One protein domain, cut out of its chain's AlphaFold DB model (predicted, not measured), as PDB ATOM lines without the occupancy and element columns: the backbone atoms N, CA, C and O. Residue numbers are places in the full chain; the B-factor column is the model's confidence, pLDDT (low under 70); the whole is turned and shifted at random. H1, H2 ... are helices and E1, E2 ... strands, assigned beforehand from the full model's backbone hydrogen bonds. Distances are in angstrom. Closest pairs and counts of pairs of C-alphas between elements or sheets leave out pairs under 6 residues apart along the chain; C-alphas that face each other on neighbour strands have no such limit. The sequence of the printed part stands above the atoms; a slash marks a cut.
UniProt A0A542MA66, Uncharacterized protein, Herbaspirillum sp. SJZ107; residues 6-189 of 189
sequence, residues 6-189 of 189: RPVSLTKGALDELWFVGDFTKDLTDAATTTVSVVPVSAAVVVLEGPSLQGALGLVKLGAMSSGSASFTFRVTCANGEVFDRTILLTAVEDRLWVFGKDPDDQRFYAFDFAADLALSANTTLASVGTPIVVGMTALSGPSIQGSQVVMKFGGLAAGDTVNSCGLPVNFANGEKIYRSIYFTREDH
ATOM      1  N   ARG A   6       1.407 -19.759 -23.631       48.25
ATOM      2  CA  ARG A   6       1.689 -21.216 -23.457       48.25
ATOM      3  C   ARG A   6       2.107 -21.703 -22.060       48.25
ATOM      4  O   ARG A   6       2.918 -21.018 -21.456       48.25
ATOM      5  N   PRO A   7       1.572 -22.855 -21.559       38.78
ATOM      6  CA  PRO A   7       1.926 -23.420 -20.248       38.78
ATOM      7  C   PRO A   7       3.301 -24.079 -20.246       38.78
ATOM      8  O   PRO A   7       3.533 -25.005 -21.023       38.78
ATOM      9  N   VAL A   8       4.159 -23.645 -19.318       45.84
ATOM     10  CA  VAL A   8       5.520 -24.142 -19.056       45.84
ATOM     11  C   VAL A   8       5.586 -24.895 -17.738       45.84
ATOM     12  O   VAL A   8       5.589 -24.257 -16.693       45.84
ATOM     13  N   SER A   9       5.694 -26.221 -17.753       46.94
ATOM     14  CA  SER A   9       5.851 -26.973 -16.505       46.94
ATOM     15  C   SER A   9       7.126 -26.568 -15.741       46.94
ATOM     16  O   SER A   9       8.223 -26.706 -16.278       46.94
ATOM     17  N   LEU A  10       7.009 -26.102 -14.495       41.50
ATOM     18  CA  LEU A  10       8.145 -25.847 -13.603       41.50
ATOM     19  C   LEU A  10       8.523 -27.138 -12.874       41.50
ATOM     20  O   LEU A  10       7.683 -27.756 -12.219       41.50
ATOM     21  N   THR A  11       9.798 -27.511 -12.943       44.34
ATOM     22  CA  THR A  11      10.354 -28.651 -12.206       44.34
ATOM     23  C   THR A  11      10.321 -28.397 -10.713       44.34
ATOM     24  O   THR A  11      10.778 -27.348 -10.249       44.34
ATOM     25  N   LYS A  12       9.910 -29.398  -9.938       33.09
ATOM     26  CA  LYS A  12      10.117 -29.410  -8.494       33.09
ATOM     27  C   LYS A  12      10.820 -30.700  -8.060       33.09
ATOM     28  O   LYS A  12      10.447 -31.312  -7.070       33.09
ATOM     29  N   GLY A  13      11.906 -31.059  -8.752       39.41
ATOM     30  CA  GLY A  13      12.848 -32.102  -8.330       39.41
ATOM     31  C   GLY A  13      13.491 -32.868  -9.489       39.41
ATOM     32  O   GLY A  13      13.010 -32.829 -10.614       39.41
ATOM     33  N   ALA A  14      14.568 -33.607  -9.207       33.25
ATOM     34  CA  ALA A  14      15.299 -34.434 -10.180       33.25
ATOM     35  C   ALA A  14      14.499 -35.637 -10.742       33.25
ATOM     36  O   ALA A  14      15.045 -36.420 -11.509       33.25
ATOM     37  N   LEU A  15      13.230 -35.793 -10.344       34.06
ATOM     38  CA  LEU A  15      12.337 -36.911 -10.679       34.06
ATOM     39  C   LEU A  15      11.076 -36.469 -11.453       34.06
ATOM     40  O   LEU A  15      10.189 -37.284 -11.696       34.06
ATOM     41  N   ASP A  16      10.970 -35.193 -11.836       42.22
ATOM     42  CA  ASP A  16       9.888 -34.690 -12.698       42.22
ATOM     43  C   ASP A  16      10.283 -34.829 -14.174       42.22
ATOM     44  O   ASP A  16      10.425 -33.852 -14.910       42.22
ATOM     45  N   GLU A  17      10.542 -36.063 -14.595       52.75
ATOM     46  CA  GLU A  17      10.937 -36.370 -15.962       52.75
ATOM     47  C   GLU A  17       9.727 -36.179 -16.892       52.75
ATOM     48  O   GLU A  17       8.775 -36.960 -16.873       52.75
ATOM     49  N   LEU A  18       9.720 -35.093 -17.672       56.56
ATOM     50  CA  LEU A  18       8.589 -34.773 -18.542       56.56
ATOM     51  C   LEU A  18       8.462 -35.784 -19.680       56.56
ATOM     52  O   LEU A  18       9.372 -35.980 -20.489       56.56
ATOM     53  N   TRP A  19       7.272 -36.358 -19.767       69.38
ATOM     54  CA  TRP A  19       6.834 -37.147 -20.900       69.38
ATOM     55  C   TRP A  19       6.133 -36.254 -21.917       69.38
ATOM     56  O   TRP A  19       5.278 -35.431 -21.580       69.38
ATOM     57  N   PHE A  20       6.494 -36.447 -23.175       73.06
ATOM     58  CA  PHE A  20       5.932 -35.743 -24.313       73.06
ATOM     59  C   PHE A  20       4.835 -36.578 -24.931       73.06
ATOM     60  O   PHE A  20       5.012 -37.776 -25.130       73.06
ATOM     61  N   VAL A  21       3.726 -35.926 -25.263       76.62
ATOM     62  CA  VAL A  21       2.558 -36.582 -25.836       76.62
ATOM     63  C   VAL A  21       2.328 -36.034 -27.240       76.62
ATOM     64  O   VAL A  21       2.049 -34.848 -27.403       76.62
ATOM     65  N   GLY A  22       2.459 -36.890 -28.251       77.31
ATOM     66  CA  GLY A  22       1.935 -36.646 -29.590       77.31
ATOM     67  C   GLY A  22       0.469 -37.059 -29.648       77.31
ATOM     68  O   GLY A  22       0.137 -38.172 -29.240       77.31
ATOM     69  N   ASP A  23      -0.401 -36.174 -30.132       80.69
ATOM     70  CA  ASP A  23      -1.818 -36.474 -30.354       80.69
ATOM     71  C   ASP A  23      -2.079 -36.717 -31.840       80.69
ATOM     72  O   ASP A  23      -1.973 -35.811 -32.662       80.69
ATOM     73  N   PHE A  24      -2.440 -37.949 -32.185       84.69
ATOM     74  CA  PHE A  24      -2.719 -38.364 -33.559       84.69
ATOM     75  C   PHE A  24      -4.221 -38.399 -33.861       84.69
ATOM     76  O   PHE A  24      -4.629 -38.838 -34.935       84.69
ATOM     77  N   THR A  25      -5.073 -37.969 -32.922       84.75
ATOM     78  CA  THR A  25      -6.531 -38.145 -33.000       84.75
ATOM     79  C   THR A  25      -7.106 -37.587 -34.294       84.75
ATOM     80  O   THR A  25      -7.958 -38.227 -34.911       84.75
ATOM     81  N   LYS A  26      -6.636 -36.412 -34.729       82.69
ATOM     82  CA  LYS A  26      -7.117 -35.788 -35.962       82.69
ATOM     83  C   LYS A  26      -6.760 -36.614 -37.197       82.69
ATOM     84  O   LYS A  26      -7.664 -36.913 -37.967       82.69
ATOM     85  N   ASP A  27      -5.499 -37.014 -37.362       85.75
ATOM     86  CA  ASP A  27      -5.068 -37.791 -38.537       85.75
ATOM     87  C   ASP A  27      -5.804 -39.119 -38.615       85.75
ATOM     88  O   ASP A  27      -6.283 -39.513 -39.672       85.75
ATOM     89  N   LEU A  28      -5.949 -39.782 -37.468       88.12
ATOM     90  CA  LEU A  28      -6.654 -41.051 -37.369       88.12
ATOM     91  C   LEU A  28      -8.143 -40.909 -37.675       88.12
ATOM     92  O   LEU A  28      -8.720 -41.782 -38.318       88.12
ATOM     93  N   THR A  29      -8.762 -39.809 -37.241       88.56
ATOM     94  CA  THR A  29     -10.169 -39.518 -37.545       88.56
ATOM     95  C   THR A  29     -10.353 -39.235 -39.032       88.56
ATOM     96  O   THR A  29     -11.245 -39.809 -39.651       88.56
ATOM     97  N   ASP A  30      -9.496 -38.392 -39.610       86.94
ATOM     98  CA  ASP A  30      -9.554 -38.017 -41.025       86.94
ATOM     99  C   ASP A  30      -9.306 -39.236 -41.935       86.94
ATOM    100  O   ASP A  30      -9.974 -39.393 -42.957       86.94
ATOM    101  N   ALA A  31      -8.407 -40.138 -41.531       87.12
ATOM    102  CA  ALA A  31      -8.122 -41.398 -42.218       87.12
ATOM    103  C   ALA A  31      -9.080 -42.552 -41.850       87.12
ATOM    104  O   ALA A  31      -8.937 -43.661 -42.371       87.12
ATOM    105  N   ALA A  32     -10.042 -42.320 -40.946       92.06
ATOM    106  CA  ALA A  32     -10.959 -43.330 -40.408       92.06
ATOM    107  C   ALA A  32     -10.245 -44.628 -39.968       92.06
ATOM    108  O   ALA A  32     -10.658 -45.742 -40.301       92.06
ATOM    109  N   THR A  33      -9.145 -44.485 -39.227       93.19
ATOM    110  CA  THR A  33      -8.265 -45.587 -38.824       93.19
ATOM    111  C   THR A  33      -7.841 -45.481 -37.359       93.19
ATOM    112  O   THR A  33      -8.263 -44.595 -36.621       93.19
ATOM    113  N   THR A  34      -7.012 -46.421 -36.913       92.38
ATOM    114  CA  THR A  34      -6.410 -46.437 -35.578       92.38
ATOM    115  C   THR A  34      -4.912 -46.679 -35.688       92.38
ATOM    116  O   THR A  34      -4.453 -47.380 -36.587       92.38
ATOM    117  N   THR A  35      -4.143 -46.162 -34.741       91.06
ATOM    118  CA  THR A  35      -2.716 -46.472 -34.591       91.06
ATOM    119  C   THR A  35      -2.473 -47.954 -34.292       91.06
ATOM    120  O   THR A  35      -3.188 -48.557 -33.490       91.06
ATOM    121  N   VAL A  36      -1.404 -48.508 -34.858       92.69
ATOM    122  CA  VAL A  36      -0.867 -49.850 -34.575       92.69
ATOM    123  C   VAL A  36       0.465 -49.758 -33.844       92.69
ATOM    124  O   VAL A  36       0.683 -50.469 -32.867       92.69
ATOM    125  N   SER A  37       1.364 -48.891 -34.304       91.81
ATOM    126  CA  SER A  37       2.674 -48.713 -33.686       91.81
ATOM    127  C   SER A  37       3.199 -47.299 -33.877       91.81
ATOM    128  O   SER A  37       2.781 -46.569 -34.780       91.81
ATOM    129  N   VAL A  38       4.130 -46.929 -33.000       90.50
ATOM    130  CA  VAL A  38       4.880 -45.679 -33.078       90.50
ATOM    131  C   VAL A  38       6.357 -45.977 -32.921       90.50
ATOM    132  O   VAL A  38       6.746 -46.779 -32.073       90.50
ATOM    133  N   VAL A  39       7.184 -45.340 -33.739       90.88
ATOM    134  CA  VAL A  39       8.642 -45.447 -33.642       90.88
ATOM    135  C   VAL A  39       9.281 -44.067 -33.771       90.88
ATOM    136  O   VAL A  39       8.737 -43.202 -34.463       90.88
ATOM    137  N   PRO A  40      10.430 -43.828 -33.121       87.19
ATOM    138  CA  PRO A  40      11.177 -42.599 -33.322       87.19
ATOM    139  C   PRO A  40      11.902 -42.685 -34.670       87.19
ATOM    140  O   PRO A  40      12.545 -43.693 -34.963       87.19
ATOM    141  N   VAL A  41      11.813 -41.640 -35.493       85.06
ATOM    142  CA  VAL A  41      12.489 -41.617 -36.810       85.06
ATOM    143  C   VAL A  41      13.582 -40.571 -36.892       85.06
ATOM    144  O   VAL A  41      14.602 -40.790 -37.542       85.06
ATOM    145  N   SER A  42      13.410 -39.455 -36.198       71.38
ATOM    146  CA  SER A  42      14.448 -38.444 -36.071       71.38
ATOM    147  C   SER A  42      14.302 -37.727 -34.747       71.38
ATOM    148  O   SER A  42      13.200 -37.326 -34.364       71.38
ATOM    149  N   ALA A  43      15.425 -37.546 -34.065       66.62
ATOM    150  CA  ALA A  43      15.490 -36.782 -32.840       66.62
ATOM    151  C   ALA A  43      16.702 -35.855 -32.921       66.62
ATOM    152  O   ALA A  43      17.839 -36.312 -33.013       66.62
ATOM    153  N   ALA A  44      16.457 -34.547 -32.870       72.19
ATOM    154  CA  ALA A  44      17.495 -33.560 -32.569       72.19
ATOM    155  C   ALA A  44      17.715 -33.425 -31.044       72.19
ATOM    156  O   ALA A  44      18.345 -32.486 -30.570       72.19
ATOM    157  N   VAL A  45      17.165 -34.374 -30.284       70.88
ATOM    158  CA  VAL A  45      17.138 -34.446 -28.825       70.88
ATOM    159  C   VAL A  45      17.461 -35.864 -28.379       70.88
ATOM    160  O   VAL A  45      17.259 -36.824 -29.125       70.88
ATOM    161  N   VAL A  46      17.951 -36.017 -27.154       76.38
ATOM    162  CA  VAL A  46      18.200 -37.344 -26.585       76.38
ATOM    163  C   VAL A  46      16.861 -37.998 -26.252       76.38
ATOM    164  O   VAL A  46      16.053 -37.412 -25.541       76.38
ATOM    165  N   VAL A  47      16.628 -39.217 -26.740       79.62
ATOM    166  CA  VAL A  47      15.491 -40.044 -26.314       79.62
ATOM    167  C   VAL A  47      15.937 -40.844 -25.096       79.62
ATOM    168  O   VAL A  47      16.829 -41.683 -25.205       79.62
ATOM    169  N   LEU A  48      15.350 -40.551 -23.937       77.81
ATOM    170  CA  LEU A  48      15.624 -41.267 -22.689       77.81
ATOM    171  C   LEU A  48      14.819 -42.563 -22.611       77.81
ATOM    172  O   LEU A  48      15.318 -43.570 -22.121       77.81
ATOM    173  N   GLU A  49      13.593 -42.540 -23.135       82.44
ATOM    174  CA  GLU A  49      12.720 -43.704 -23.239       82.44
ATOM    175  C   GLU A  49      11.959 -43.655 -24.562       82.44
ATOM    176  O   GLU A  49      11.445 -42.604 -24.958       82.44
ATOM    177  N   GLY A  50      11.950 -44.789 -25.269       83.44
ATOM    178  CA  GLY A  50      11.338 -44.914 -26.589       83.44
ATOM    179  C   GLY A  50       9.828 -44.670 -26.560       83.44
ATOM    180  O   GLY A  50       9.203 -44.774 -25.505       83.44
ATOM    181  N   PRO A  51       9.227 -44.344 -27.714       86.44
ATOM    182  CA  PRO A  51       7.829 -43.992 -27.747       86.44
ATOM    183  C   PRO A  51       6.937 -45.206 -27.457       86.44
ATOM    184  O   PRO A  51       7.142 -46.288 -28.009       86.44
ATOM    185  N   SER A  52       5.925 -45.006 -26.623       85.75
ATOM    186  CA  SER A  52       4.842 -45.951 -26.371       85.75
ATOM    187  C   SER A  52       3.538 -45.420 -26.965       85.75
ATOM    188  O   SER A  52       3.361 -44.215 -27.147       85.75
ATOM    189  N   LEU A  53       2.634 -46.326 -27.333       85.75
ATOM    190  CA  LEU A  53       1.347 -45.991 -27.938       85.75
ATOM    191  C   LEU A  53       0.216 -46.337 -26.974       85.75
ATOM    192  O   LEU A  53       0.175 -47.449 -26.447       85.75
ATOM    193  N   GLN A  54      -0.753 -45.436 -26.831       77.81
ATOM    194  CA  GLN A  54      -2.008 -45.738 -26.159       77.81
ATOM    195  C   GLN A  54      -3.190 -45.025 -26.818       77.81
ATOM    196  O   GLN A  54      -3.407 -43.823 -26.650       77.81
ATOM    197  N   GLY A  55      -3.998 -45.794 -27.551       83.44
ATOM    198  CA  GLY A  55      -5.035 -45.216 -28.405       83.44
ATOM    199  C   GLY A  55      -4.392 -44.250 -29.397       83.44
ATOM    200  O   GLY A  55      -3.363 -44.571 -29.965       83.44
ATOM    201  N   ALA A  56      -4.947 -43.053 -29.558       85.44
ATOM    202  CA  ALA A  56      -4.407 -42.044 -30.469       85.44
ATOM    203  C   ALA A  56      -3.181 -41.273 -29.937       85.44
ATOM    204  O   ALA A  56      -2.695 -40.384 -30.629       85.44
ATOM    205  N   LEU A  57      -2.702 -41.563 -28.723       84.19
ATOM    206  CA  LEU A  57      -1.624 -40.804 -28.087       84.19
ATOM    207  C   LEU A  57      -0.300 -41.575 -28.135       84.19
ATOM    208  O   LEU A  57      -0.247 -42.754 -27.780       84.19
ATOM    209  N   GLY A  58       0.769 -40.898 -28.555       84.50
ATOM    210  CA  GLY A  58       2.142 -41.397 -28.496       84.50
ATOM    211  C   GLY A  58       2.922 -40.709 -27.382       84.50
ATOM    212  O   GLY A  58       3.005 -39.485 -27.373       84.50
ATOM    213  N   LEU A  59       3.495 -41.468 -26.451       83.56
ATOM    214  CA  LEU A  59       4.237 -40.941 -25.305       83.56
ATOM    215  C   LEU A  59       5.723 -41.196 -25.494       83.56
ATOM    216  O   LEU A  59       6.096 -42.319 -25.789       83.56
ATOM    217  N   VAL A  60       6.581 -40.197 -25.302       81.38
ATOM    218  CA  VAL A  60       8.042 -40.359 -25.381       81.38
ATOM    219  C   VAL A  60       8.731 -39.562 -24.284       81.38
ATOM    220  O   VAL A  60       8.300 -38.460 -23.945       81.38
ATOM    221  N   LYS A  61       9.828 -40.093 -23.749       78.94
ATOM    222  CA  LYS A  61      10.641 -39.392 -22.758       78.94
ATOM    223  C   LYS A  61      11.878 -38.818 -23.426       78.94
ATOM    224  O   LYS A  61      12.691 -39.555 -23.988       78.94
ATOM    225  N   LEU A  62      12.023 -37.499 -23.369       75.50
ATOM    226  CA  LEU A  62      13.127 -36.783 -24.006       75.50
ATOM    227  C   LEU A  62      14.019 -36.152 -22.937       75.50
ATOM    228  O   LEU A  62      13.553 -35.741 -21.878       75.50
ATOM    229  N   GLY A  63      15.315 -36.110 -23.215       69.50
ATOM    230  CA  GLY A  63      16.320 -35.528 -22.340       69.50
ATOM    231  C   GLY A  63      16.522 -34.036 -22.566       69.50
ATOM    232  O   GLY A  63      15.908 -33.412 -23.433       69.50
ATOM    233  N   ALA A  64      17.448 -33.488 -21.779       65.00
ATOM    234  CA  ALA A  64      17.915 -32.112 -21.862       65.00
ATOM    235  C   ALA A  64      18.254 -31.665 -23.286       65.00
ATOM    236  O   ALA A  64      18.961 -32.365 -24.012       65.00
ATOM    237  N   MET A  65      17.869 -30.434 -23.620       64.12
ATOM    238  CA  MET A  65      18.474 -29.685 -24.719       64.12
ATOM    239  C   MET A  65      19.421 -28.632 -24.159       64.12
ATOM    240  O   MET A  65      19.111 -27.988 -23.161       64.12
ATOM    241  N   SER A  66      20.570 -28.450 -24.807       54.44
ATOM    242  CA  SER A  66      21.605 -27.509 -24.371       54.44
ATOM    243  C   SER A  66      21.276 -26.042 -24.670       54.44
ATOM    244  O   SER A  66      21.861 -25.168 -24.043       54.44
ATOM    245  N   SER A  67      20.387 -25.758 -25.628       63.69
ATOM    246  CA  SER A  67      19.712 -24.468 -25.887       63.69
ATOM    247  C   SER A  67      19.063 -24.492 -27.279       63.69
ATOM    248  O   SER A  67      19.388 -25.337 -28.114       63.69
ATOM    249  N   GLY A  68      18.153 -23.552 -27.548       66.38
ATOM    250  CA  GLY A  68      17.587 -23.331 -28.881       66.38
ATOM    251  C   GLY A  68      16.367 -24.192 -29.210       66.38
ATOM    252  O   GLY A  68      15.631 -24.634 -28.325       66.38
ATOM    253  N   SER A  69      16.136 -24.383 -30.509       72.00
ATOM    254  CA  SER A  69      15.005 -25.145 -31.039       72.00
ATOM    255  C   SER A  69      15.472 -26.482 -31.602       72.00
ATOM    256  O   SER A  69      16.474 -26.545 -32.311       72.00
ATOM    257  N   ALA A  70      14.712 -27.532 -31.335       74.44
ATOM    258  CA  ALA A  70      14.910 -28.864 -31.875       74.44
ATOM    259  C   ALA A  70      13.586 -29.415 -32.419       74.44
ATOM    260  O   ALA A  70      12.556 -28.736 -32.441       74.44
ATOM    261  N   SER A  71      13.603 -30.674 -32.833       79.12
ATOM    262  CA  SER A  71      12.397 -31.420 -33.153       79.12
ATOM    263  C   SER A  71      12.558 -32.895 -32.811       79.12
ATOM    264  O   SER A  71      13.669 -33.436 -32.744       79.12
ATOM    265  N   PHE A  72      11.419 -33.538 -32.598       81.44
ATOM    266  CA  PHE A  72      11.291 -34.978 -32.469       81.44
ATOM    267  C   PHE A  72      10.161 -35.462 -33.372       81.44
ATOM    268  O   PHE A  72       9.096 -34.848 -33.403       81.44
ATOM    269  N   THR A  73      10.373 -36.566 -34.083       86.44
ATOM    270  CA  THR A  73       9.384 -37.106 -35.021       86.44
ATOM    271  C   THR A  73       8.980 -38.522 -34.640       86.44
ATOM    272  O   THR A  73       9.803 -39.444 -34.648       86.44
ATOM    273  N   PHE A  74       7.685 -38.686 -34.371       88.38
ATOM    274  CA  PHE A  74       7.012 -39.976 -34.347       88.38
ATOM    275  C   PHE A  74       6.719 -40.409 -35.777       88.38
ATOM    276  O   PHE A  74       6.167 -39.634 -36.551       88.38
ATOM    277  N   ARG A  75       6.998 -41.664 -36.103       91.75
ATOM    278  CA  ARG A  75       6.352 -42.336 -37.226       91.75
ATOM    279  C   ARG A  75       5.262 -43.227 -36.700       91.75
ATOM    280  O   ARG A  75       5.533 -44.105 -35.882       91.75
ATOM    281  N   VAL A  76       4.058 -42.989 -37.187       91.81
ATOM    282  CA  VAL A  76       2.849 -43.696 -36.800       91.81
ATOM    283  C   VAL A  76       2.485 -44.651 -37.924       91.81
ATOM    284  O   VAL A  76       2.324 -44.237 -39.070       91.81
ATOM    285  N   THR A  77       2.363 -45.935 -37.605       94.31
ATOM    286  CA  THR A  77       1.783 -46.934 -38.506       94.31
ATOM    287  C   THR A  77       0.343 -47.186 -38.090       94.31
ATOM    288  O   THR A  77       0.073 -47.417 -36.911       94.31
ATOM    289  N   CYS A  78      -0.575 -47.149 -39.048       94.94
ATOM    290  CA  CYS A  78      -2.009 -47.289 -38.830       94.94
ATOM    291  C   CYS A  78      -2.530 -48.673 -39.227       94.94
ATOM    292  O   CYS A  78      -1.901 -49.413 -39.984       94.94
ATOM    293  N   ALA A  79      -3.716 -49.023 -38.731       94.94
ATOM    294  CA  ALA A  79      -4.358 -50.314 -38.971       94.94
ATOM    295  C   ALA A  79      -4.793 -50.504 -40.430       94.94
ATOM    296  O   ALA A  79      -4.874 -51.631 -40.908       94.94
ATOM    297  N   ASN A  80      -5.036 -49.406 -41.148       93.00
ATOM    298  CA  ASN A  80      -5.308 -49.409 -42.586       93.00
ATOM    299  C   ASN A  80      -4.031 -49.555 -43.449       93.00
ATOM    300  O   ASN A  80      -4.134 -49.578 -44.673       93.00
ATOM    301  N   GLY A  81      -2.845 -49.661 -42.836       92.94
ATOM    302  CA  GLY A  81      -1.554 -49.761 -43.523       92.94
ATOM    303  C   GLY A  81      -0.911 -48.416 -43.871       92.94
ATOM    304  O   GLY A  81       0.218 -48.401 -44.360       92.94
ATOM    305  N   GLU A  82      -1.585 -47.293 -43.609       94.12
ATOM    306  CA  GLU A  82      -1.000 -45.969 -43.799       94.12
ATOM    307  C   GLU A  82       0.102 -45.699 -42.776       94.12
ATOM    308  O   GLU A  82       0.078 -46.167 -41.633       94.12
ATOM    309  N   VAL A  83       1.087 -44.915 -43.207       94.19
ATOM    310  CA  VAL A  83       2.198 -44.474 -42.373       94.19
ATOM    311  C   VAL A  83       2.339 -42.974 -42.538       94.19
ATOM    312  O   VAL A  83       2.446 -42.485 -43.662       94.19
ATOM    313  N   PHE A  84       2.366 -42.253 -41.425       90.94
ATOM    314  CA  PHE A  84       2.609 -40.817 -41.420       90.94
ATOM    315  C   PHE A  84       3.588 -40.433 -40.319       90.94
ATOM    316  O   PHE A  84       3.735 -41.125 -39.309       90.94
ATOM    317  N   ASP A  85       4.255 -39.304 -40.529       90.19
ATOM    318  CA  ASP A  85       5.219 -38.757 -39.588       90.19
ATOM    319  C   ASP A  85       4.604 -37.544 -38.882       90.19
ATOM    320  O   ASP A  85       4.123 -36.607 -39.522       90.19
ATOM    321  N   ARG A  86       4.642 -37.545 -37.549       82.69
ATOM    322  CA  ARG A  86       4.250 -36.412 -36.709       82.69
ATOM    323  C   ARG A  86       5.457 -35.833 -36.011       82.69
ATOM    324  O   ARG A  86       6.101 -36.486 -35.192       82.69
ATOM    325  N   THR A  87       5.754 -34.588 -36.359       81.56
ATOM    326  CA  THR A  87       6.887 -33.855 -35.807       81.56
ATOM    327  C   THR A  87       6.413 -32.907 -34.725       81.56
ATOM    328  O   THR A  87       5.642 -31.987 -34.980       81.56
ATOM    329  N   ILE A  88       6.950 -33.104 -33.532       75.31
ATOM    330  CA  ILE A  88       6.865 -32.166 -32.432       75.31
ATOM    331  C   ILE A  88       8.068 -31.231 -32.537       75.31
ATOM    332  O   ILE A  88       9.220 -31.673 -32.525       75.31
ATOM    333  N   LEU A  89       7.811 -29.931 -32.650       72.69
ATOM    334  CA  LEU A  89       8.859 -28.925 -32.500       72.69
ATOM    335  C   LEU A  89       9.132 -28.713 -31.023       72.69
ATOM    336  O   LEU A  89       8.222 -28.824 -30.222       72.69
ATOM    337  N   LEU A  90      10.374 -28.417 -30.691       70.44
ATOM    338  CA  LEU A  90      10.930 -28.455 -29.351       70.44
ATOM    339  C   LEU A  90      11.671 -27.134 -29.111       70.44
ATOM    340  O   LEU A  90      12.462 -26.728 -29.954       70.44
ATOM    341  N   THR A  91      11.427 -26.431 -28.008       62.62
ATOM    342  CA  THR A  91      12.125 -25.162 -27.699       62.62
ATOM    343  C   THR A  91      12.579 -25.156 -26.253       62.62
ATOM    344  O   THR A  91      11.753 -25.395 -25.385       62.62
ATOM    345  N   ALA A  92      13.862 -24.903 -25.993       60.28
ATOM    346  CA  ALA A  92      14.384 -24.741 -24.636       60.28
ATOM    347  C   ALA A  92      14.067 -23.340 -24.086       60.28
ATOM    348  O   ALA A  92      14.278 -22.359 -24.801       60.28
ATOM    349  N   VAL A  93      13.635 -23.235 -22.823       52.38
ATOM    350  CA  VAL A  93      13.467 -21.944 -22.124       52.38
ATOM    351  C   VAL A  93      14.400 -21.844 -20.921       52.38
ATOM    352  O   VAL A  93      14.268 -22.590 -19.953       52.38
ATOM    353  N   GLU A  94      15.319 -20.872 -21.004       51.78
ATOM    354  CA  GLU A  94      16.391 -20.581 -20.035       51.78
ATOM    355  C   GLU A  94      17.279 -21.806 -19.706       51.78
ATOM    356  O   GLU A  94      17.085 -22.897 -20.241       51.78
ATOM    357  N   ASP A  95      18.274 -21.664 -18.817       45.94
ATOM    358  CA  ASP A  95      19.163 -22.752 -18.336       45.94
ATOM    359  C   ASP A  95      18.409 -23.915 -17.642       45.94
ATOM    360  O   ASP A  95      18.994 -24.834 -17.067       45.94
ATOM    361  N   ARG A  96      17.076 -23.878 -17.680       42.31
ATOM    362  CA  ARG A  96      16.147 -24.891 -17.210       42.31
ATOM    363  C   ARG A  96      15.606 -25.631 -18.424       42.31
ATOM    364  O   ARG A  96      14.468 -25.435 -18.800       42.31
ATOM    365  N   LEU A  97      16.453 -26.444 -19.045       44.28
ATOM    366  CA  LEU A  97      16.192 -27.827 -19.466       44.28
ATOM    367  C   LEU A  97      14.732 -28.234 -19.795       44.28
ATOM    368  O   LEU A  97      14.335 -29.336 -19.448       44.28
ATOM    369  N   TRP A  98      13.917 -27.406 -20.450       49.78
ATOM    370  CA  TRP A  98      12.518 -27.732 -20.730       49.78
ATOM    371  C   TRP A  98      12.145 -27.343 -22.125       49.78
ATOM    372  O   TRP A  98      12.270 -26.198 -22.547       49.78
ATOM    373  N   VAL A  99      11.713 -28.373 -22.824       50.75
ATOM    374  CA  VAL A  99      11.541 -28.380 -24.247       50.75
ATOM    375  C   VAL A  99      10.046 -28.296 -24.519       50.75
ATOM    376  O   VAL A  99       9.305 -29.154 -24.067       50.75
ATOM    377  N   PHE A 100       9.556 -27.275 -25.213       53.06
ATOM    378  CA  PHE A 100       8.129 -27.199 -25.555       53.06
ATOM    379  C   PHE A 100       7.813 -28.025 -26.768       53.06
ATOM    380  O   PHE A 100       8.281 -27.663 -27.836       53.06
ATOM    381  N   GLY A 101       6.934 -29.015 -26.638       51.84
ATOM    382  CA  GLY A 101       6.303 -29.639 -27.790       51.84
ATOM    383  C   GLY A 101       5.312 -28.696 -28.479       51.84
ATOM    384  O   GLY A 101       4.148 -28.641 -28.094       51.84
ATOM    385  N   LYS A 102       5.739 -27.930 -29.486       46.12
ATOM    386  CA  LYS A 102       4.826 -27.257 -30.416       46.12
ATOM    387  C   LYS A 102       4.452 -28.255 -31.506       46.12
ATOM    388  O   LYS A 102       5.151 -28.373 -32.513       46.12
ATOM    389  N   ASP A 103       3.336 -28.942 -31.303       48.72
ATOM    390  CA  ASP A 103       2.579 -29.476 -32.429       48.72
ATOM    391  C   ASP A 103       1.878 -28.289 -33.128       48.72
ATOM    392  O   ASP A 103       1.187 -27.514 -32.452       48.72
ATOM    393  N   PRO A 104       2.091 -28.057 -34.436       42.94
ATOM    394  CA  PRO A 104       1.364 -27.036 -35.187       42.94
ATOM    395  C   PRO A 104      -0.167 -27.216 -35.179       42.94
ATOM    396  O   PRO A 104      -0.855 -26.225 -35.422       42.94
ATOM    397  N   ASP A 105      -0.687 -28.400 -34.829       43.91
ATOM    398  CA  ASP A 105      -2.125 -28.713 -34.771       43.91
ATOM    399  C   ASP A 105      -2.742 -28.648 -33.344       43.91
ATOM    400  O   ASP A 105      -3.898 -29.014 -33.135       43.91
ATOM    401  N   ASP A 106      -1.996 -28.102 -32.371       47.66
ATOM    402  CA  ASP A 106      -2.448 -27.536 -31.080       47.66
ATOM    403  C   ASP A 106      -3.456 -28.383 -30.266       47.66
ATOM    404  O   ASP A 106      -4.624 -28.027 -30.109       47.66
ATOM    405  N   GLN A 107      -2.973 -29.450 -29.612       49.97
ATOM    406  CA  GLN A 107      -3.610 -30.026 -28.417       49.97
ATOM    407  C   GLN A 107      -2.546 -30.387 -27.370       49.97
ATOM    408  O   GLN A 107      -1.859 -31.394 -27.471       49.97
ATOM    409  N   ARG A 108      -2.379 -29.531 -26.353       64.25
ATOM    410  CA  ARG A 108      -1.316 -29.662 -25.341       64.25
ATOM    411  C   ARG A 108      -1.698 -30.693 -24.287       64.25
ATOM    412  O   ARG A 108      -2.304 -30.364 -23.264       64.25
ATOM    413  N   PHE A 109      -1.393 -31.947 -24.582       68.56
ATOM    414  CA  PHE A 109      -1.411 -33.018 -23.600       68.56
ATOM    415  C   PHE A 109      -0.139 -32.963 -22.755       68.56
ATOM    416  O   PHE A 109       0.964 -32.783 -23.264       68.56
ATOM    417  N   TYR A 110      -0.315 -33.124 -21.451       73.25
ATOM    418  CA  TYR A 110       0.746 -33.191 -20.461       73.25
ATOM    419  C   TYR A 110       0.645 -34.531 -19.750       73.25
ATOM    420  O   TYR A 110      -0.450 -34.948 -19.359       73.25
ATOM    421  N   ALA A 111       1.780 -35.198 -19.592       75.19
ATOM    422  CA  ALA A 111       1.883 -36.469 -18.901       75.19
ATOM    423  C   ALA A 111       2.615 -36.277 -17.566       75.19
ATOM    424  O   ALA A 111       3.694 -35.693 -17.501       75.19
ATOM    425  N   PHE A 112       1.990 -36.758 -16.497       76.00
ATOM    426  CA  PHE A 112       2.502 -36.758 -15.135       76.00
ATOM    427  C   PHE A 112       3.063 -38.144 -14.854       76.00
ATOM    428  O   PHE A 112       2.305 -39.110 -14.892       76.00
ATOM    429  N   ASP A 113       4.360 -38.248 -14.584       78.56
ATOM    430  CA  ASP A 113       5.007 -39.538 -14.350       78.56
ATOM    431  C   ASP A 113       5.031 -39.905 -12.869       78.56
ATOM    432  O   ASP A 113       5.575 -39.172 -12.046       78.56
ATOM    433  N   PHE A 114       4.466 -41.062 -12.538       78.31
ATOM    434  CA  PHE A 114       4.486 -41.643 -11.201       78.31
ATOM    435  C   PHE A 114       5.429 -42.848 -11.119       78.31
ATOM    436  O   PHE A 114       5.439 -43.523 -10.095       78.31
ATOM    437  N   ALA A 115       6.239 -43.144 -12.146       79.06
ATOM    438  CA  ALA A 115       7.143 -44.296 -12.144       79.06
ATOM    439  C   ALA A 115       8.068 -44.326 -10.916       79.06
ATOM    440  O   ALA A 115       8.228 -45.373 -10.290       79.06
ATOM    441  N   ALA A 116       8.625 -43.174 -10.526       75.19
ATOM    442  CA  ALA A 116       9.455 -43.066  -9.328       75.19
ATOM    443  C   ALA A 116       8.662 -43.338  -8.037       75.19
ATOM    444  O   ALA A 116       9.147 -44.054  -7.165       75.19
ATOM    445  N   ASP A 117       7.434 -42.822  -7.931       76.94
ATOM    446  CA  ASP A 117       6.570 -43.079  -6.775       76.94
ATOM    447  C   ASP A 117       6.206 -44.569  -6.695       76.94
ATOM    448  O   ASP A 117       6.329 -45.186  -5.644       76.94
ATOM    449  N   LEU A 118       5.843 -45.179  -7.826       75.25
ATOM    450  CA  LEU A 118       5.545 -46.608  -7.925       75.25
ATOM    451  C   LEU A 118       6.760 -47.488  -7.612       75.25
ATOM    452  O   LEU A 118       6.595 -48.586  -7.093       75.25
ATOM    453  N   ALA A 119       7.976 -47.030  -7.912       76.31
ATOM    454  CA  ALA A 119       9.197 -47.747  -7.556       76.31
ATOM    455  C   ALA A 119       9.469 -47.719  -6.042       76.31
ATOM    456  O   ALA A 119      10.050 -48.662  -5.504       76.31
ATOM    457  N   LEU A 120       9.046 -46.654  -5.351       74.50
ATOM    458  CA  LEU A 120       9.134 -46.534  -3.891       74.50
ATOM    459  C   LEU A 120       7.991 -47.282  -3.186       74.50
ATOM    460  O   LEU A 120       8.186 -47.841  -2.104       74.50
ATOM    461  N   SER A 121       6.815 -47.332  -3.807       68.06
ATOM    462  CA  SER A 121       5.629 -48.020  -3.304       68.06
ATOM    463  C   SER A 121       5.632 -49.496  -3.718       68.06
ATOM    464  O   SER A 121       5.335 -49.844  -4.855       68.06
ATOM    465  N   ALA A 122       5.945 -50.392  -2.779       67.38
ATOM    466  CA  ALA A 122       6.124 -51.834  -3.003       67.38
ATOM    467  C   ALA A 122       5.142 -52.475  -4.019       67.38
ATOM    468  O   ALA A 122       3.970 -52.685  -3.702       67.38
ATOM    469  N   ASN A 123       5.652 -52.834  -5.209       72.12
ATOM    470  CA  ASN A 123       4.960 -53.564  -6.285       72.12
ATOM    471  C   ASN A 123       3.497 -53.141  -6.501       72.12
ATOM    472  O   ASN A 123       2.590 -53.977  -6.520       72.12
ATOM    473  N   THR A 124       3.259 -51.841  -6.646       84.50
ATOM    474  CA  THR A 124       1.919 -51.317  -6.908       84.50
ATOM    475  C   THR A 124       1.800 -50.701  -8.300       84.50
ATOM    476  O   THR A 124       2.764 -50.617  -9.057       84.50
ATOM    477  N   THR A 125       0.583 -50.308  -8.659       89.19
ATOM    478  CA  THR A 125       0.257 -49.648  -9.923       89.19
ATOM    479  C   THR A 125      -0.685 -48.479  -9.670       89.19
ATOM    480  O   THR A 125      -1.356 -48.411  -8.634       89.19
ATOM    481  N   LEU A 126      -0.769 -47.561 -10.633       88.00
ATOM    482  CA  LEU A 126      -1.808 -46.538 -10.649       88.00
ATOM    483  C   LEU A 126      -3.185 -47.197 -10.769       88.00
ATOM    484  O   LEU A 126      -3.453 -47.900 -11.741       88.00
ATOM    485  N   ALA A 127      -4.065 -46.961  -9.793       90.06
ATOM    486  CA  ALA A 127      -5.408 -47.543  -9.782       90.06
ATOM    487  C   ALA A 127      -6.488 -46.529 -10.160       90.06
ATOM    488  O   ALA A 127      -7.413 -46.851 -10.902       90.06
ATOM    489  N   SER A 128      -6.405 -45.304  -9.639       91.88
ATOM    490  CA  SER A 128      -7.354 -44.244  -9.987       91.88
ATOM    491  C   SER A 128      -6.763 -42.858  -9.782       91.88
ATOM    492  O   SER A 128      -5.824 -42.657  -9.016       91.88
ATOM    493  N   VAL A 129      -7.360 -41.895 -10.469       90.06
ATOM    494  CA  VAL A 129      -7.034 -40.477 -10.387       90.06
ATOM    495  C   VAL A 129      -8.327 -39.725 -10.106       90.06
ATOM    496  O   VAL A 129      -9.350 -39.957 -10.749       90.06
ATOM    497  N   GLY A 130      -8.301 -38.890  -9.072       88.19
ATOM    498  CA  GLY A 130      -9.447 -38.083  -8.678       88.19
ATOM    499  C   GLY A 130      -9.617 -36.852  -9.563       88.19
ATOM    500  O   GLY A 130      -8.896 -36.641 -10.540       88.19
ATOM    501  N   THR A 131     -10.587 -36.012  -9.205       89.25
ATOM    502  CA  THR A 131     -10.828 -34.756  -9.916       89.25
ATOM    503  C   THR A 131      -9.589 -33.853  -9.834       89.25
ATOM    504  O   THR A 131      -9.122 -33.578  -8.725       89.25
ATOM    505  N   PRO A 132      -9.063 -33.374 -10.974       87.50
ATOM    506  CA  PRO A 132      -7.920 -32.471 -10.991       87.50
ATOM    507  C   PRO A 132      -8.259 -31.135 -10.333       87.50
ATOM    508  O   PRO A 132      -9.339 -30.582 -10.549       87.50
ATOM    509  N   ILE A 133      -7.319 -30.592  -9.565       89.62
ATOM    510  CA  ILE A 133      -7.426 -29.269  -8.949       89.62
ATOM    511  C   ILE A 133      -6.614 -28.303  -9.805       89.62
ATOM    512  O   ILE A 133      -5.386 -28.317  -9.762       89.62
ATOM    513  N   VAL A 134      -7.294 -27.482 -10.601       86.25
ATOM    514  CA  VAL A 134      -6.651 -26.598 -11.581       86.25
ATOM    515  C   VAL A 134      -6.736 -25.143 -11.123       86.25
ATOM    516  O   VAL A 134      -7.799 -24.672 -10.724       86.25
ATOM    517  N   VAL A 135      -5.615 -24.425 -11.197       83.75
ATOM    518  CA  VAL A 135      -5.499 -23.000 -10.856       83.75
ATOM    519  C   VAL A 135      -4.916 -22.252 -12.048       83.75
ATOM    520  O   VAL A 135      -3.938 -22.705 -12.637       83.75
ATOM    521  N   GLY A 136      -5.521 -21.120 -12.421       75.88
ATOM    522  CA  GLY A 136      -5.055 -20.275 -13.529       75.88
ATOM    523  C   GLY A 136      -5.183 -20.910 -14.921       75.88
ATOM    524  O   GLY A 136      -4.775 -20.311 -15.907       75.88
ATOM    525  N   MET A 137      -5.760 -22.107 -15.028       79.00
ATOM    526  CA  MET A 137      -5.852 -22.877 -16.270       79.00
ATOM    527  C   MET A 137      -7.203 -23.571 -16.394       79.00
ATOM    528  O   MET A 137      -7.967 -23.658 -15.432       79.00
ATOM    529  N   THR A 138      -7.465 -24.122 -17.573       81.62
ATOM    530  CA  THR A 138      -8.653 -24.915 -17.881       81.62
ATOM    531  C   THR A 138      -8.245 -26.344 -18.230       81.62
ATOM    532  O   THR A 138      -7.422 -26.566 -19.121       81.62
ATOM    533  N   ALA A 139      -8.845 -27.334 -17.567       82.19
ATOM    534  CA  ALA A 139      -8.779 -28.722 -18.019       82.19
ATOM    535  C   ALA A 139      -9.689 -28.895 -19.243       82.19
ATOM    536  O   ALA A 139     -10.895 -28.670 -19.168       82.19
ATOM    537  N   LEU A 140      -9.100 -29.272 -20.377       78.62
ATOM    538  CA  LEU A 140      -9.818 -29.528 -21.630       78.62
ATOM    539  C   LEU A 140     -10.193 -31.007 -21.787       78.62
ATOM    540  O   LEU A 140     -11.033 -31.341 -22.618       78.62
ATOM    541  N   SER A 141      -9.573 -31.886 -21.000       79.81
ATOM    542  CA  SER A 141      -9.925 -33.298 -20.878       79.81
ATOM    543  C   SER A 141      -9.849 -33.732 -19.416       79.81
ATOM    544  O   SER A 141      -9.141 -33.123 -18.614       79.81
ATOM    545  N   GLY A 142     -10.543 -34.820 -19.075       82.62
ATOM    546  CA  GLY A 142     -10.302 -35.515 -17.812       82.62
ATOM    547  C   GLY A 142      -8.919 -36.188 -17.780       82.62
ATOM    548  O   GLY A 142      -8.306 -36.372 -18.839       82.62
ATOM    549  N   PRO A 143      -8.427 -36.554 -16.583       86.62
ATOM    550  CA  PRO A 143      -7.226 -37.366 -16.431       86.62
ATOM    551  C   PRO A 143      -7.433 -38.772 -17.010       86.62
ATOM    552  O   PRO A 143      -8.490 -39.372 -16.830       86.62
ATOM    553  N   SER A 144      -6.398 -39.321 -17.643       86.19
ATOM    554  CA  SER A 144      -6.365 -40.704 -18.127       86.19
ATOM    555  C   SER A 144      -5.113 -41.414 -17.617       86.19
ATOM    556  O   SER A 144      -4.017 -40.880 -17.760       86.19
ATOM    557  N   ILE A 145      -5.262 -42.594 -17.006       88.00
ATOM    558  CA  ILE A 145      -4.127 -43.401 -16.531       88.00
ATOM    559  C   ILE A 145      -3.556 -44.215 -17.693       88.00
ATOM    560  O   ILE A 145      -4.281 -44.900 -18.415       88.00
ATOM    561  N   GLN A 146      -2.239 -44.152 -17.835       82.75
ATOM    562  CA  GLN A 146      -1.460 -44.754 -18.904       82.75
ATOM    563  C   GLN A 146      -0.219 -45.410 -18.305       82.75
ATOM    564  O   GLN A 146       0.817 -44.776 -18.161       82.75
ATOM    565  N   GLY A 147      -0.338 -46.664 -17.859       84.69
ATOM    566  CA  GLY A 147       0.744 -47.334 -17.132       84.69
ATOM    567  C   GLY A 147       1.091 -46.595 -15.835       84.69
ATOM    568  O   GLY A 147       0.273 -46.543 -14.917       84.69
ATOM    569  N   SER A 148       2.297 -46.033 -15.766       83.38
ATOM    570  CA  SER A 148       2.759 -45.186 -14.657       83.38
ATOM    571  C   SER A 148       2.526 -43.693 -14.884       83.38
ATOM    572  O   SER A 148       2.847 -42.891 -14.011       83.38
ATOM    573  N   GLN A 149       1.962 -43.302 -16.026       84.44
ATOM    574  CA  GLN A 149       1.670 -41.915 -16.350       84.44
ATOM    575  C   GLN A 149       0.189 -41.583 -16.147       84.44
ATOM    576  O   GLN A 149      -0.699 -42.419 -16.315       84.44
ATOM    577  N   VAL A 150      -0.098 -40.324 -15.829       83.69
ATOM    578  CA  VAL A 150      -1.433 -39.736 -15.972       83.69
ATOM    579  C   VAL A 150      -1.367 -38.670 -17.050       83.69
ATOM    580  O   VAL A 150      -0.578 -37.741 -16.939       83.69
ATOM    581  N   VAL A 151      -2.197 -38.776 -18.081       83.12
ATOM    582  CA  VAL A 151      -2.213 -37.849 -19.217       83.12
ATOM    583  C   VAL A 151      -3.440 -36.949 -19.148       83.12
ATOM    584  O   VAL A 151      -4.548 -37.412 -18.873       83.12
ATOM    585  N   MET A 152      -3.252 -35.652 -19.398       80.38
ATOM    586  CA  MET A 152      -4.334 -34.671 -19.394       80.38
ATOM    587  C   MET A 152      -4.079 -33.515 -20.344       80.38
ATOM    588  O   MET A 152      -2.948 -33.062 -20.503       80.38
ATOM    589  N   LYS A 153      -5.153 -32.995 -20.929       78.56
ATOM    590  CA  LYS A 153      -5.113 -31.815 -21.776       78.56
ATOM    591  C   LYS A 153      -5.464 -30.567 -20.978       78.56
ATOM    592  O   LYS A 153      -6.535 -30.495 -20.370       78.56
ATOM    593  N   PHE A 154      -4.609 -29.553 -21.065       75.56
ATOM    594  CA  PHE A 154      -4.888 -28.233 -20.507       75.56
ATOM    595  C   PHE A 154      -4.906 -27.156 -21.589       75.56
ATOM    596  O   PHE A 154      -4.262 -27.270 -22.633       75.56
ATOM    597  N   GLY A 155      -5.636 -26.082 -21.324       72.81
ATOM    598  CA  GLY A 155      -5.647 -24.869 -22.128       72.81
ATOM    599  C   GLY A 155      -6.014 -23.670 -21.273       72.81
ATOM    600  O   GLY A 155      -6.458 -23.832 -20.142       72.81
ATOM    601  N   GLY A 156      -5.829 -22.466 -21.809       69.38
ATOM    602  CA  GLY A 156      -5.987 -21.238 -21.032       69.38
ATOM    603  C   GLY A 156      -4.893 -21.097 -19.970       69.38
ATOM    604  O   GLY A 156      -4.588 -22.021 -19.225       69.38
ATOM    605  N   LEU A 157      -4.272 -19.928 -19.920       71.12
ATOM    606  CA  LEU A 157      -3.357 -19.558 -18.849       71.12
ATOM    607  C   LEU A 157      -3.695 -18.159 -18.391       71.12
ATOM    608  O   LEU A 157      -3.796 -17.237 -19.211       71.12
ATOM    609  N   ALA A 158      -3.813 -18.002 -17.083       72.31
ATOM    610  CA  ALA A 158      -3.961 -16.706 -16.472       72.31
ATOM    611  C   ALA A 158      -2.721 -15.849 -16.764       72.31
ATOM    612  O   ALA A 158      -1.587 -16.332 -16.817       72.31
ATOM    613  N   ALA A 159      -2.969 -14.564 -17.012       67.50
ATOM    614  CA  ALA A 159      -1.931 -13.552 -17.158       67.50
ATOM    615  C   ALA A 159      -1.392 -13.096 -15.789       67.50
ATOM    616  O   ALA A 159      -2.027 -13.319 -14.752       67.50
ATOM    617  N   GLY A 160      -0.256 -12.392 -15.813       66.44
ATOM    618  CA  GLY A 160       0.365 -11.787 -14.630       66.44
ATOM    619  C   GLY A 160       1.004 -12.808 -13.685       66.44
ATOM    620  O   GLY A 160       1.274 -13.938 -14.080       66.44
ATOM    621  N   ASP A 161       1.192 -12.426 -12.420       61.81
ATOM    622  CA  ASP A 161       1.842 -13.245 -11.376       61.81
ATOM    623  C   ASP A 161       0.969 -14.408 -10.860       61.81
ATOM    624  O   ASP A 161       1.196 -14.965  -9.782       61.81
ATOM    625  N   THR A 162      -0.074 -14.777 -11.606       66.50
ATOM    626  CA  THR A 162      -0.957 -15.877 -11.225       66.50
ATOM    627  C   THR A 162      -0.210 -17.197 -11.377       66.50
ATOM    628  O   THR A 162       0.222 -17.559 -12.470       66.50
ATOM    629  N   VAL A 163      -0.099 -17.953 -10.284       70.38
ATOM    630  CA  VAL A 163       0.442 -19.314 -10.321       70.38
ATOM    631  C   VAL A 163      -0.522 -20.204 -11.097       70.38
ATOM    632  O   VAL A 163      -1.615 -20.513 -10.622       70.38
ATOM    633  N   ASN A 164      -0.107 -20.643 -12.281       73.00
ATOM    634  CA  ASN A 164      -0.843 -21.649 -13.027       73.00
ATOM    635  C   ASN A 164      -0.403 -23.027 -12.523       73.00
ATOM    636  O   ASN A 164       0.788 -23.268 -12.347       73.00
ATOM    637  N   SER A 165      -1.329 -23.927 -12.211       77.50
ATOM    638  CA  SER A 165      -0.970 -25.265 -11.724       77.50
ATOM    639  C   SER A 165      -2.096 -26.269 -11.890       77.50
ATOM    640  O   SER A 165      -3.270 -25.904 -11.976       77.50
ATOM    641  N   CYS A 166      -1.728 -27.544 -11.904       81.75
ATOM    642  CA  CYS A 166      -2.659 -28.649 -11.780       81.75
ATOM    643  C   CYS A 166      -2.171 -29.614 -10.702       81.75
ATOM    644  O   CYS A 166      -1.042 -30.105 -10.759       81.75
ATOM    645  N   GLY A 167      -3.033 -29.869  -9.724       83.81
ATOM    646  CA  GLY A 167      -2.854 -30.868  -8.689       83.81
ATOM    647  C   GLY A 167      -3.673 -32.122  -8.963       83.81
ATOM    648  O   GLY A 167      -4.872 -32.042  -9.237       83.81
ATOM    649  N   LEU A 168      -3.031 -33.281  -8.855       86.00
ATOM    650  CA  LEU A 168      -3.620 -34.588  -9.098       86.00
ATOM    651  C   LEU A 168      -3.603 -35.437  -7.830       86.00
ATOM    652  O   LEU A 168      -2.529 -35.861  -7.399       86.00
ATOM    653  N   PRO A 169      -4.779 -35.726  -7.247       88.50
ATOM    654  CA  PRO A 169      -4.915 -36.787  -6.266       88.50
ATOM    655  C   PRO A 169      -4.957 -38.139  -6.984       88.50
ATOM    656  O   PRO A 169      -5.807 -38.377  -7.841       88.50
ATOM    657  N   VAL A 170      -4.055 -39.038  -6.618       86.88
ATOM    658  CA  VAL A 170      -3.899 -40.357  -7.227       86.88
ATOM    659  C   VAL A 170      -3.965 -41.425  -6.145       86.88
ATOM    660  O   VAL A 170      -3.391 -41.262  -5.070       86.88
ATOM    661  N   ASN A 171      -4.667 -42.519  -6.433       89.50
ATOM    662  CA  ASN A 171      -4.690 -43.705  -5.588       89.50
ATOM    663  C   ASN A 171      -3.957 -44.845  -6.296       89.50
ATOM    664  O   ASN A 171      -4.235 -45.154  -7.461       89.50
ATOM    665  N   PHE A 172      -3.058 -45.491  -5.570       88.56
ATOM    666  CA  PHE A 172      -2.372 -46.696  -6.008       88.56
ATOM    667  C   PHE A 172      -3.198 -47.937  -5.657       88.56
ATOM    668  O   PHE A 172      -4.079 -47.902  -4.794       88.56
ATOM    669  N   ALA A 173      -2.932 -49.053  -6.335       90.31
ATOM    670  CA  ALA A 173      -3.670 -50.303  -6.147       90.31
ATOM    671  C   ALA A 173      -3.519 -50.888  -4.732       90.31
ATOM    672  O   ALA A 173      -4.396 -51.607  -4.261       90.31
ATOM    673  N   ASN A 174      -2.432 -50.550  -4.034       85.31
ATOM    674  CA  ASN A 174      -2.197 -50.911  -2.634       85.31
ATOM    675  C   ASN A 174      -2.969 -50.020  -1.630       85.31
ATOM    676  O   ASN A 174      -2.840 -50.215  -0.424       85.31
ATOM    677  N   GLY A 175      -3.759 -49.049  -2.105       83.25
ATOM    678  CA  GLY A 175      -4.527 -48.115  -1.280       83.25
ATOM    679  C   GLY A 175      -3.766 -46.853  -0.859       83.25
ATOM    680  O   GLY A 175      -4.364 -45.977  -0.229       83.25
ATOM    681  N   GLU A 176      -2.484 -46.736  -1.211       82.69
ATOM    682  CA  GLU A 176      -1.700 -45.525  -0.986       82.69
ATOM    683  C   GLU A 176      -2.259 -44.357  -1.801       82.69
ATOM    684  O   GLU A 176      -2.773 -44.530  -2.911       82.69
ATOM    685  N   LYS A 177      -2.184 -43.155  -1.226       84.12
ATOM    686  CA  LYS A 177      -2.690 -41.932  -1.844       84.12
ATOM    687  C   LYS A 177      -1.575 -40.920  -1.958       84.12
ATOM    688  O   LYS A 177      -0.980 -40.544  -0.952       84.12
ATOM    689  N   ILE A 178      -1.360 -40.439  -3.170       81.19
ATOM    690  CA  ILE A 178      -0.359 -39.426  -3.475       81.19
ATOM    691  C   ILE A 178      -1.059 -38.214  -4.070       81.19
ATOM    692  O   ILE A 178      -2.069 -38.325  -4.765       81.19
ATOM    693  N   TYR A 179      -0.523 -37.038  -3.776       80.62
ATOM    694  CA  TYR A 179      -0.927 -35.802  -4.417       80.62
ATOM    695  C   TYR A 179       0.284 -35.186  -5.106       80.62
ATOM    696  O   TYR A 179       1.274 -34.871  -4.445       80.62
ATOM    697  N   ARG A 180       0.203 -35.011  -6.426       74.94
ATOM    698  CA  ARG A 180       1.269 -34.397  -7.224       74.94
ATOM    699  C   ARG A 180       0.765 -33.110  -7.855       74.94
ATOM    700  O   ARG A 180      -0.295 -33.106  -8.472       74.94
ATOM    701  N   SER A 181       1.539 -32.039  -7.732       74.31
ATOM    702  CA  SER A 181       1.266 -30.773  -8.410       74.31
ATOM    703  C   SER A 181       2.309 -30.511  -9.475       74.31
ATOM    704  O   SER A 181       3.502 -30.580  -9.193       74.31
ATOM    705  N   ILE A 182       1.853 -30.119 -10.658       70.88
ATOM    706  CA  ILE A 182       2.690 -29.501 -11.680       70.88
ATOM    707  C   ILE A 182       2.306 -28.026 -11.789       70.88
ATOM    708  O   ILE A 182       1.130 -27.666 -11.697       70.88
ATOM    709  N   TYR A 183       3.295 -27.163 -11.956       70.44
ATOM    710  CA  TYR A 183       3.090 -25.723 -12.087       70.44
ATOM    711  C   TYR A 183       3.377 -25.307 -13.505       70.44
ATOM    712  O   TYR A 183       4.276 -25.873 -14.098       70.44
ATOM    713  N   PHE A 184       2.671 -24.313 -14.017       68.38
ATOM    714  CA  PHE A 184       2.847 -23.802 -15.357       68.38
ATOM    715  C   PHE A 184       3.228 -22.317 -15.332       68.38
ATOM    716  O   PHE A 184       2.651 -21.531 -14.581       68.38
ATOM    717  N   THR A 185       4.158 -21.903 -16.182       60.41
ATOM    718  CA  THR A 185       4.383 -20.485 -16.484       60.41
ATOM    719  C   THR A 185       3.729 -20.149 -17.809       60.41
ATOM    720  O   THR A 185       3.583 -21.007 -18.672       60.41
ATOM    721  N   ARG A 186       3.291 -18.906 -17.953       60.56
ATOM    722  CA  ARG A 186       2.806 -18.355 -19.209       60.56
ATOM    723  C   ARG A 186       3.977 -17.728 -19.954       60.56
ATOM    724  O   ARG A 186       4.606 -16.825 -19.419       60.56
ATOM    725  N   GLU A 187       4.216 -18.163 -21.185       55.28
ATOM    726  CA  GLU A 187       5.097 -17.448 -22.111       55.28
ATOM    727  C   GLU A 187       4.261 -16.764 -23.194       55.28
ATOM    728  O   GLU A 187       3.405 -17.403 -23.819       55.28
ATOM    729  N   ASP A 188       4.469 -15.458 -23.353       54.28
ATOM    730  CA  ASP A 188       3.857 -14.633 -24.390       54.28
ATOM    731  C   ASP A 188       4.922 -14.328 -25.453       54.28
ATOM    732  O   ASP A 188       5.971 -13.767 -25.137       54.28
ATOM    733  N   HIS A 189       4.648 -14.714 -26.701       46.34
ATOM    734  CA  HIS A 189       5.487 -14.435 -27.872       46.34
ATOM    735  C   HIS A 189       4.754 -13.534 -28.863       46.34
ATOM    736  O   HIS A 189       3.538 -13.771 -29.078       46.34
TER     737      HIS A 189
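This is residues 6 to 189 of the 189 residues of an uncharacterized protein of Herbaspirillum sp. SJZ107 (UniProt A0A542MA66). Two lobes stand side by side, each a small, loosely built sandwich of strands, and one strongly twisted sheet runs through both, from E4, E5 and E2 in the one lobe to E8, E13, E11 and E12 in the other. The three-strand sheet of E3, E6 and E7 covers the part with E2, E4 and E5, and the sheet of E1, E9, E10, E14 and E15 covers the part with E8 and E13, its strands crossed; the short helices H1 and H2 lie far out. The printed part has 184 residues with two named helices and fifteen named strands, in the order E1, E2, H1, E3 to E8, H2, E9 to E15, and its class is mostly strand. The sheet E3 E6 E7 is antiparallel, and the other two are branched, with antiparallel neighbour pairs. The whole is compact, with a radius of gyration of the C-alphas of 16.4 A and spans of 42 by 41 by 28 A.

E1, residues 6 to 10, is the antiparallel neighbour of E15, residues 177 to 187, with N 8 and O 185 2.8 A apart, within hydrogen-bond range. E2, residues 19 to 23, has E5, residues 57 to 62, on one side, with N 20 and O 60 at 2.8 A. On the other side of E2 is E8, residues 109 to 113, antiparallel and with no backbone N and O within hydrogen-bond range across the pair; C-alphas 19 and 111, which face each other, are 5.4 A apart. H1, residues 25 to 30, only grazes the sheet of E3, residues 35 to 43, E6, residues 69 to 78, and E7, residues 83 to 91, with its residues 25 to 28. In that sheet N 39 and O 75 are 3.0 A apart, and in the hairpin of E6 and E7 N 74 and O 86 are 2.8 A apart. E4, residues 47 to 54, forms a hairpin with E5, N 52 and O 59 at 2.8 A; the closest C-alphas of E3 and E4 are those of Val 39 and Pro 51, 6.1 A apart. E13, residues 149 to 157, lies on the other side of E8 from E2, with N 110 and O 152 at 2.8 A. H2, residues 115 to 120, only grazes the sheet of E1, E15, E9, residues 126 to 129, E10, residues 133 to 135, and E14, residues 164 to 172. E9 and E10 lie on one side of E14, N 171 and O 128 at 2.8 A and N 133 and O 167 at 2.9 A; E15, its hairpin partner, is on the other side, N 180 and O 168 at 3.0 A. The pairing of E13 is staggered: E12, residues 144 to 146, pairs with its residues 149 to 151, N 149 and O 146 at 2.8 A, and E11, residues 137 to 139, with its residues 154 to 157, N 138 and O 155 at 2.8 A. The three sheets form a stack of sheets, face to face in turn. In both helices every O i to N i+4 pair is within hydrogen-bond range.

E1 begins at C-alpha 6, (1.689, -21.216, -23.457). From first to last C-alpha E3 measures 20.7 A, E6 29.0 A, E7 26.2 A, E13 23.1 A and E14 26.1 A. E15, the longest strand by residues, measures 32.7 A and ends at C-alpha 187, (5.097, -17.448, -22.111).

The two C-alphas farthest apart are those of Gly 81 and Asp 161, at 48.8 A. The printed part has no cut, and the link E7 to E8, 17 residues, is long. Mean pLDDT of the printed part is 74.5; 53 residues are under 70, among them 6 to 19, 91 to 109 and 184 to 189.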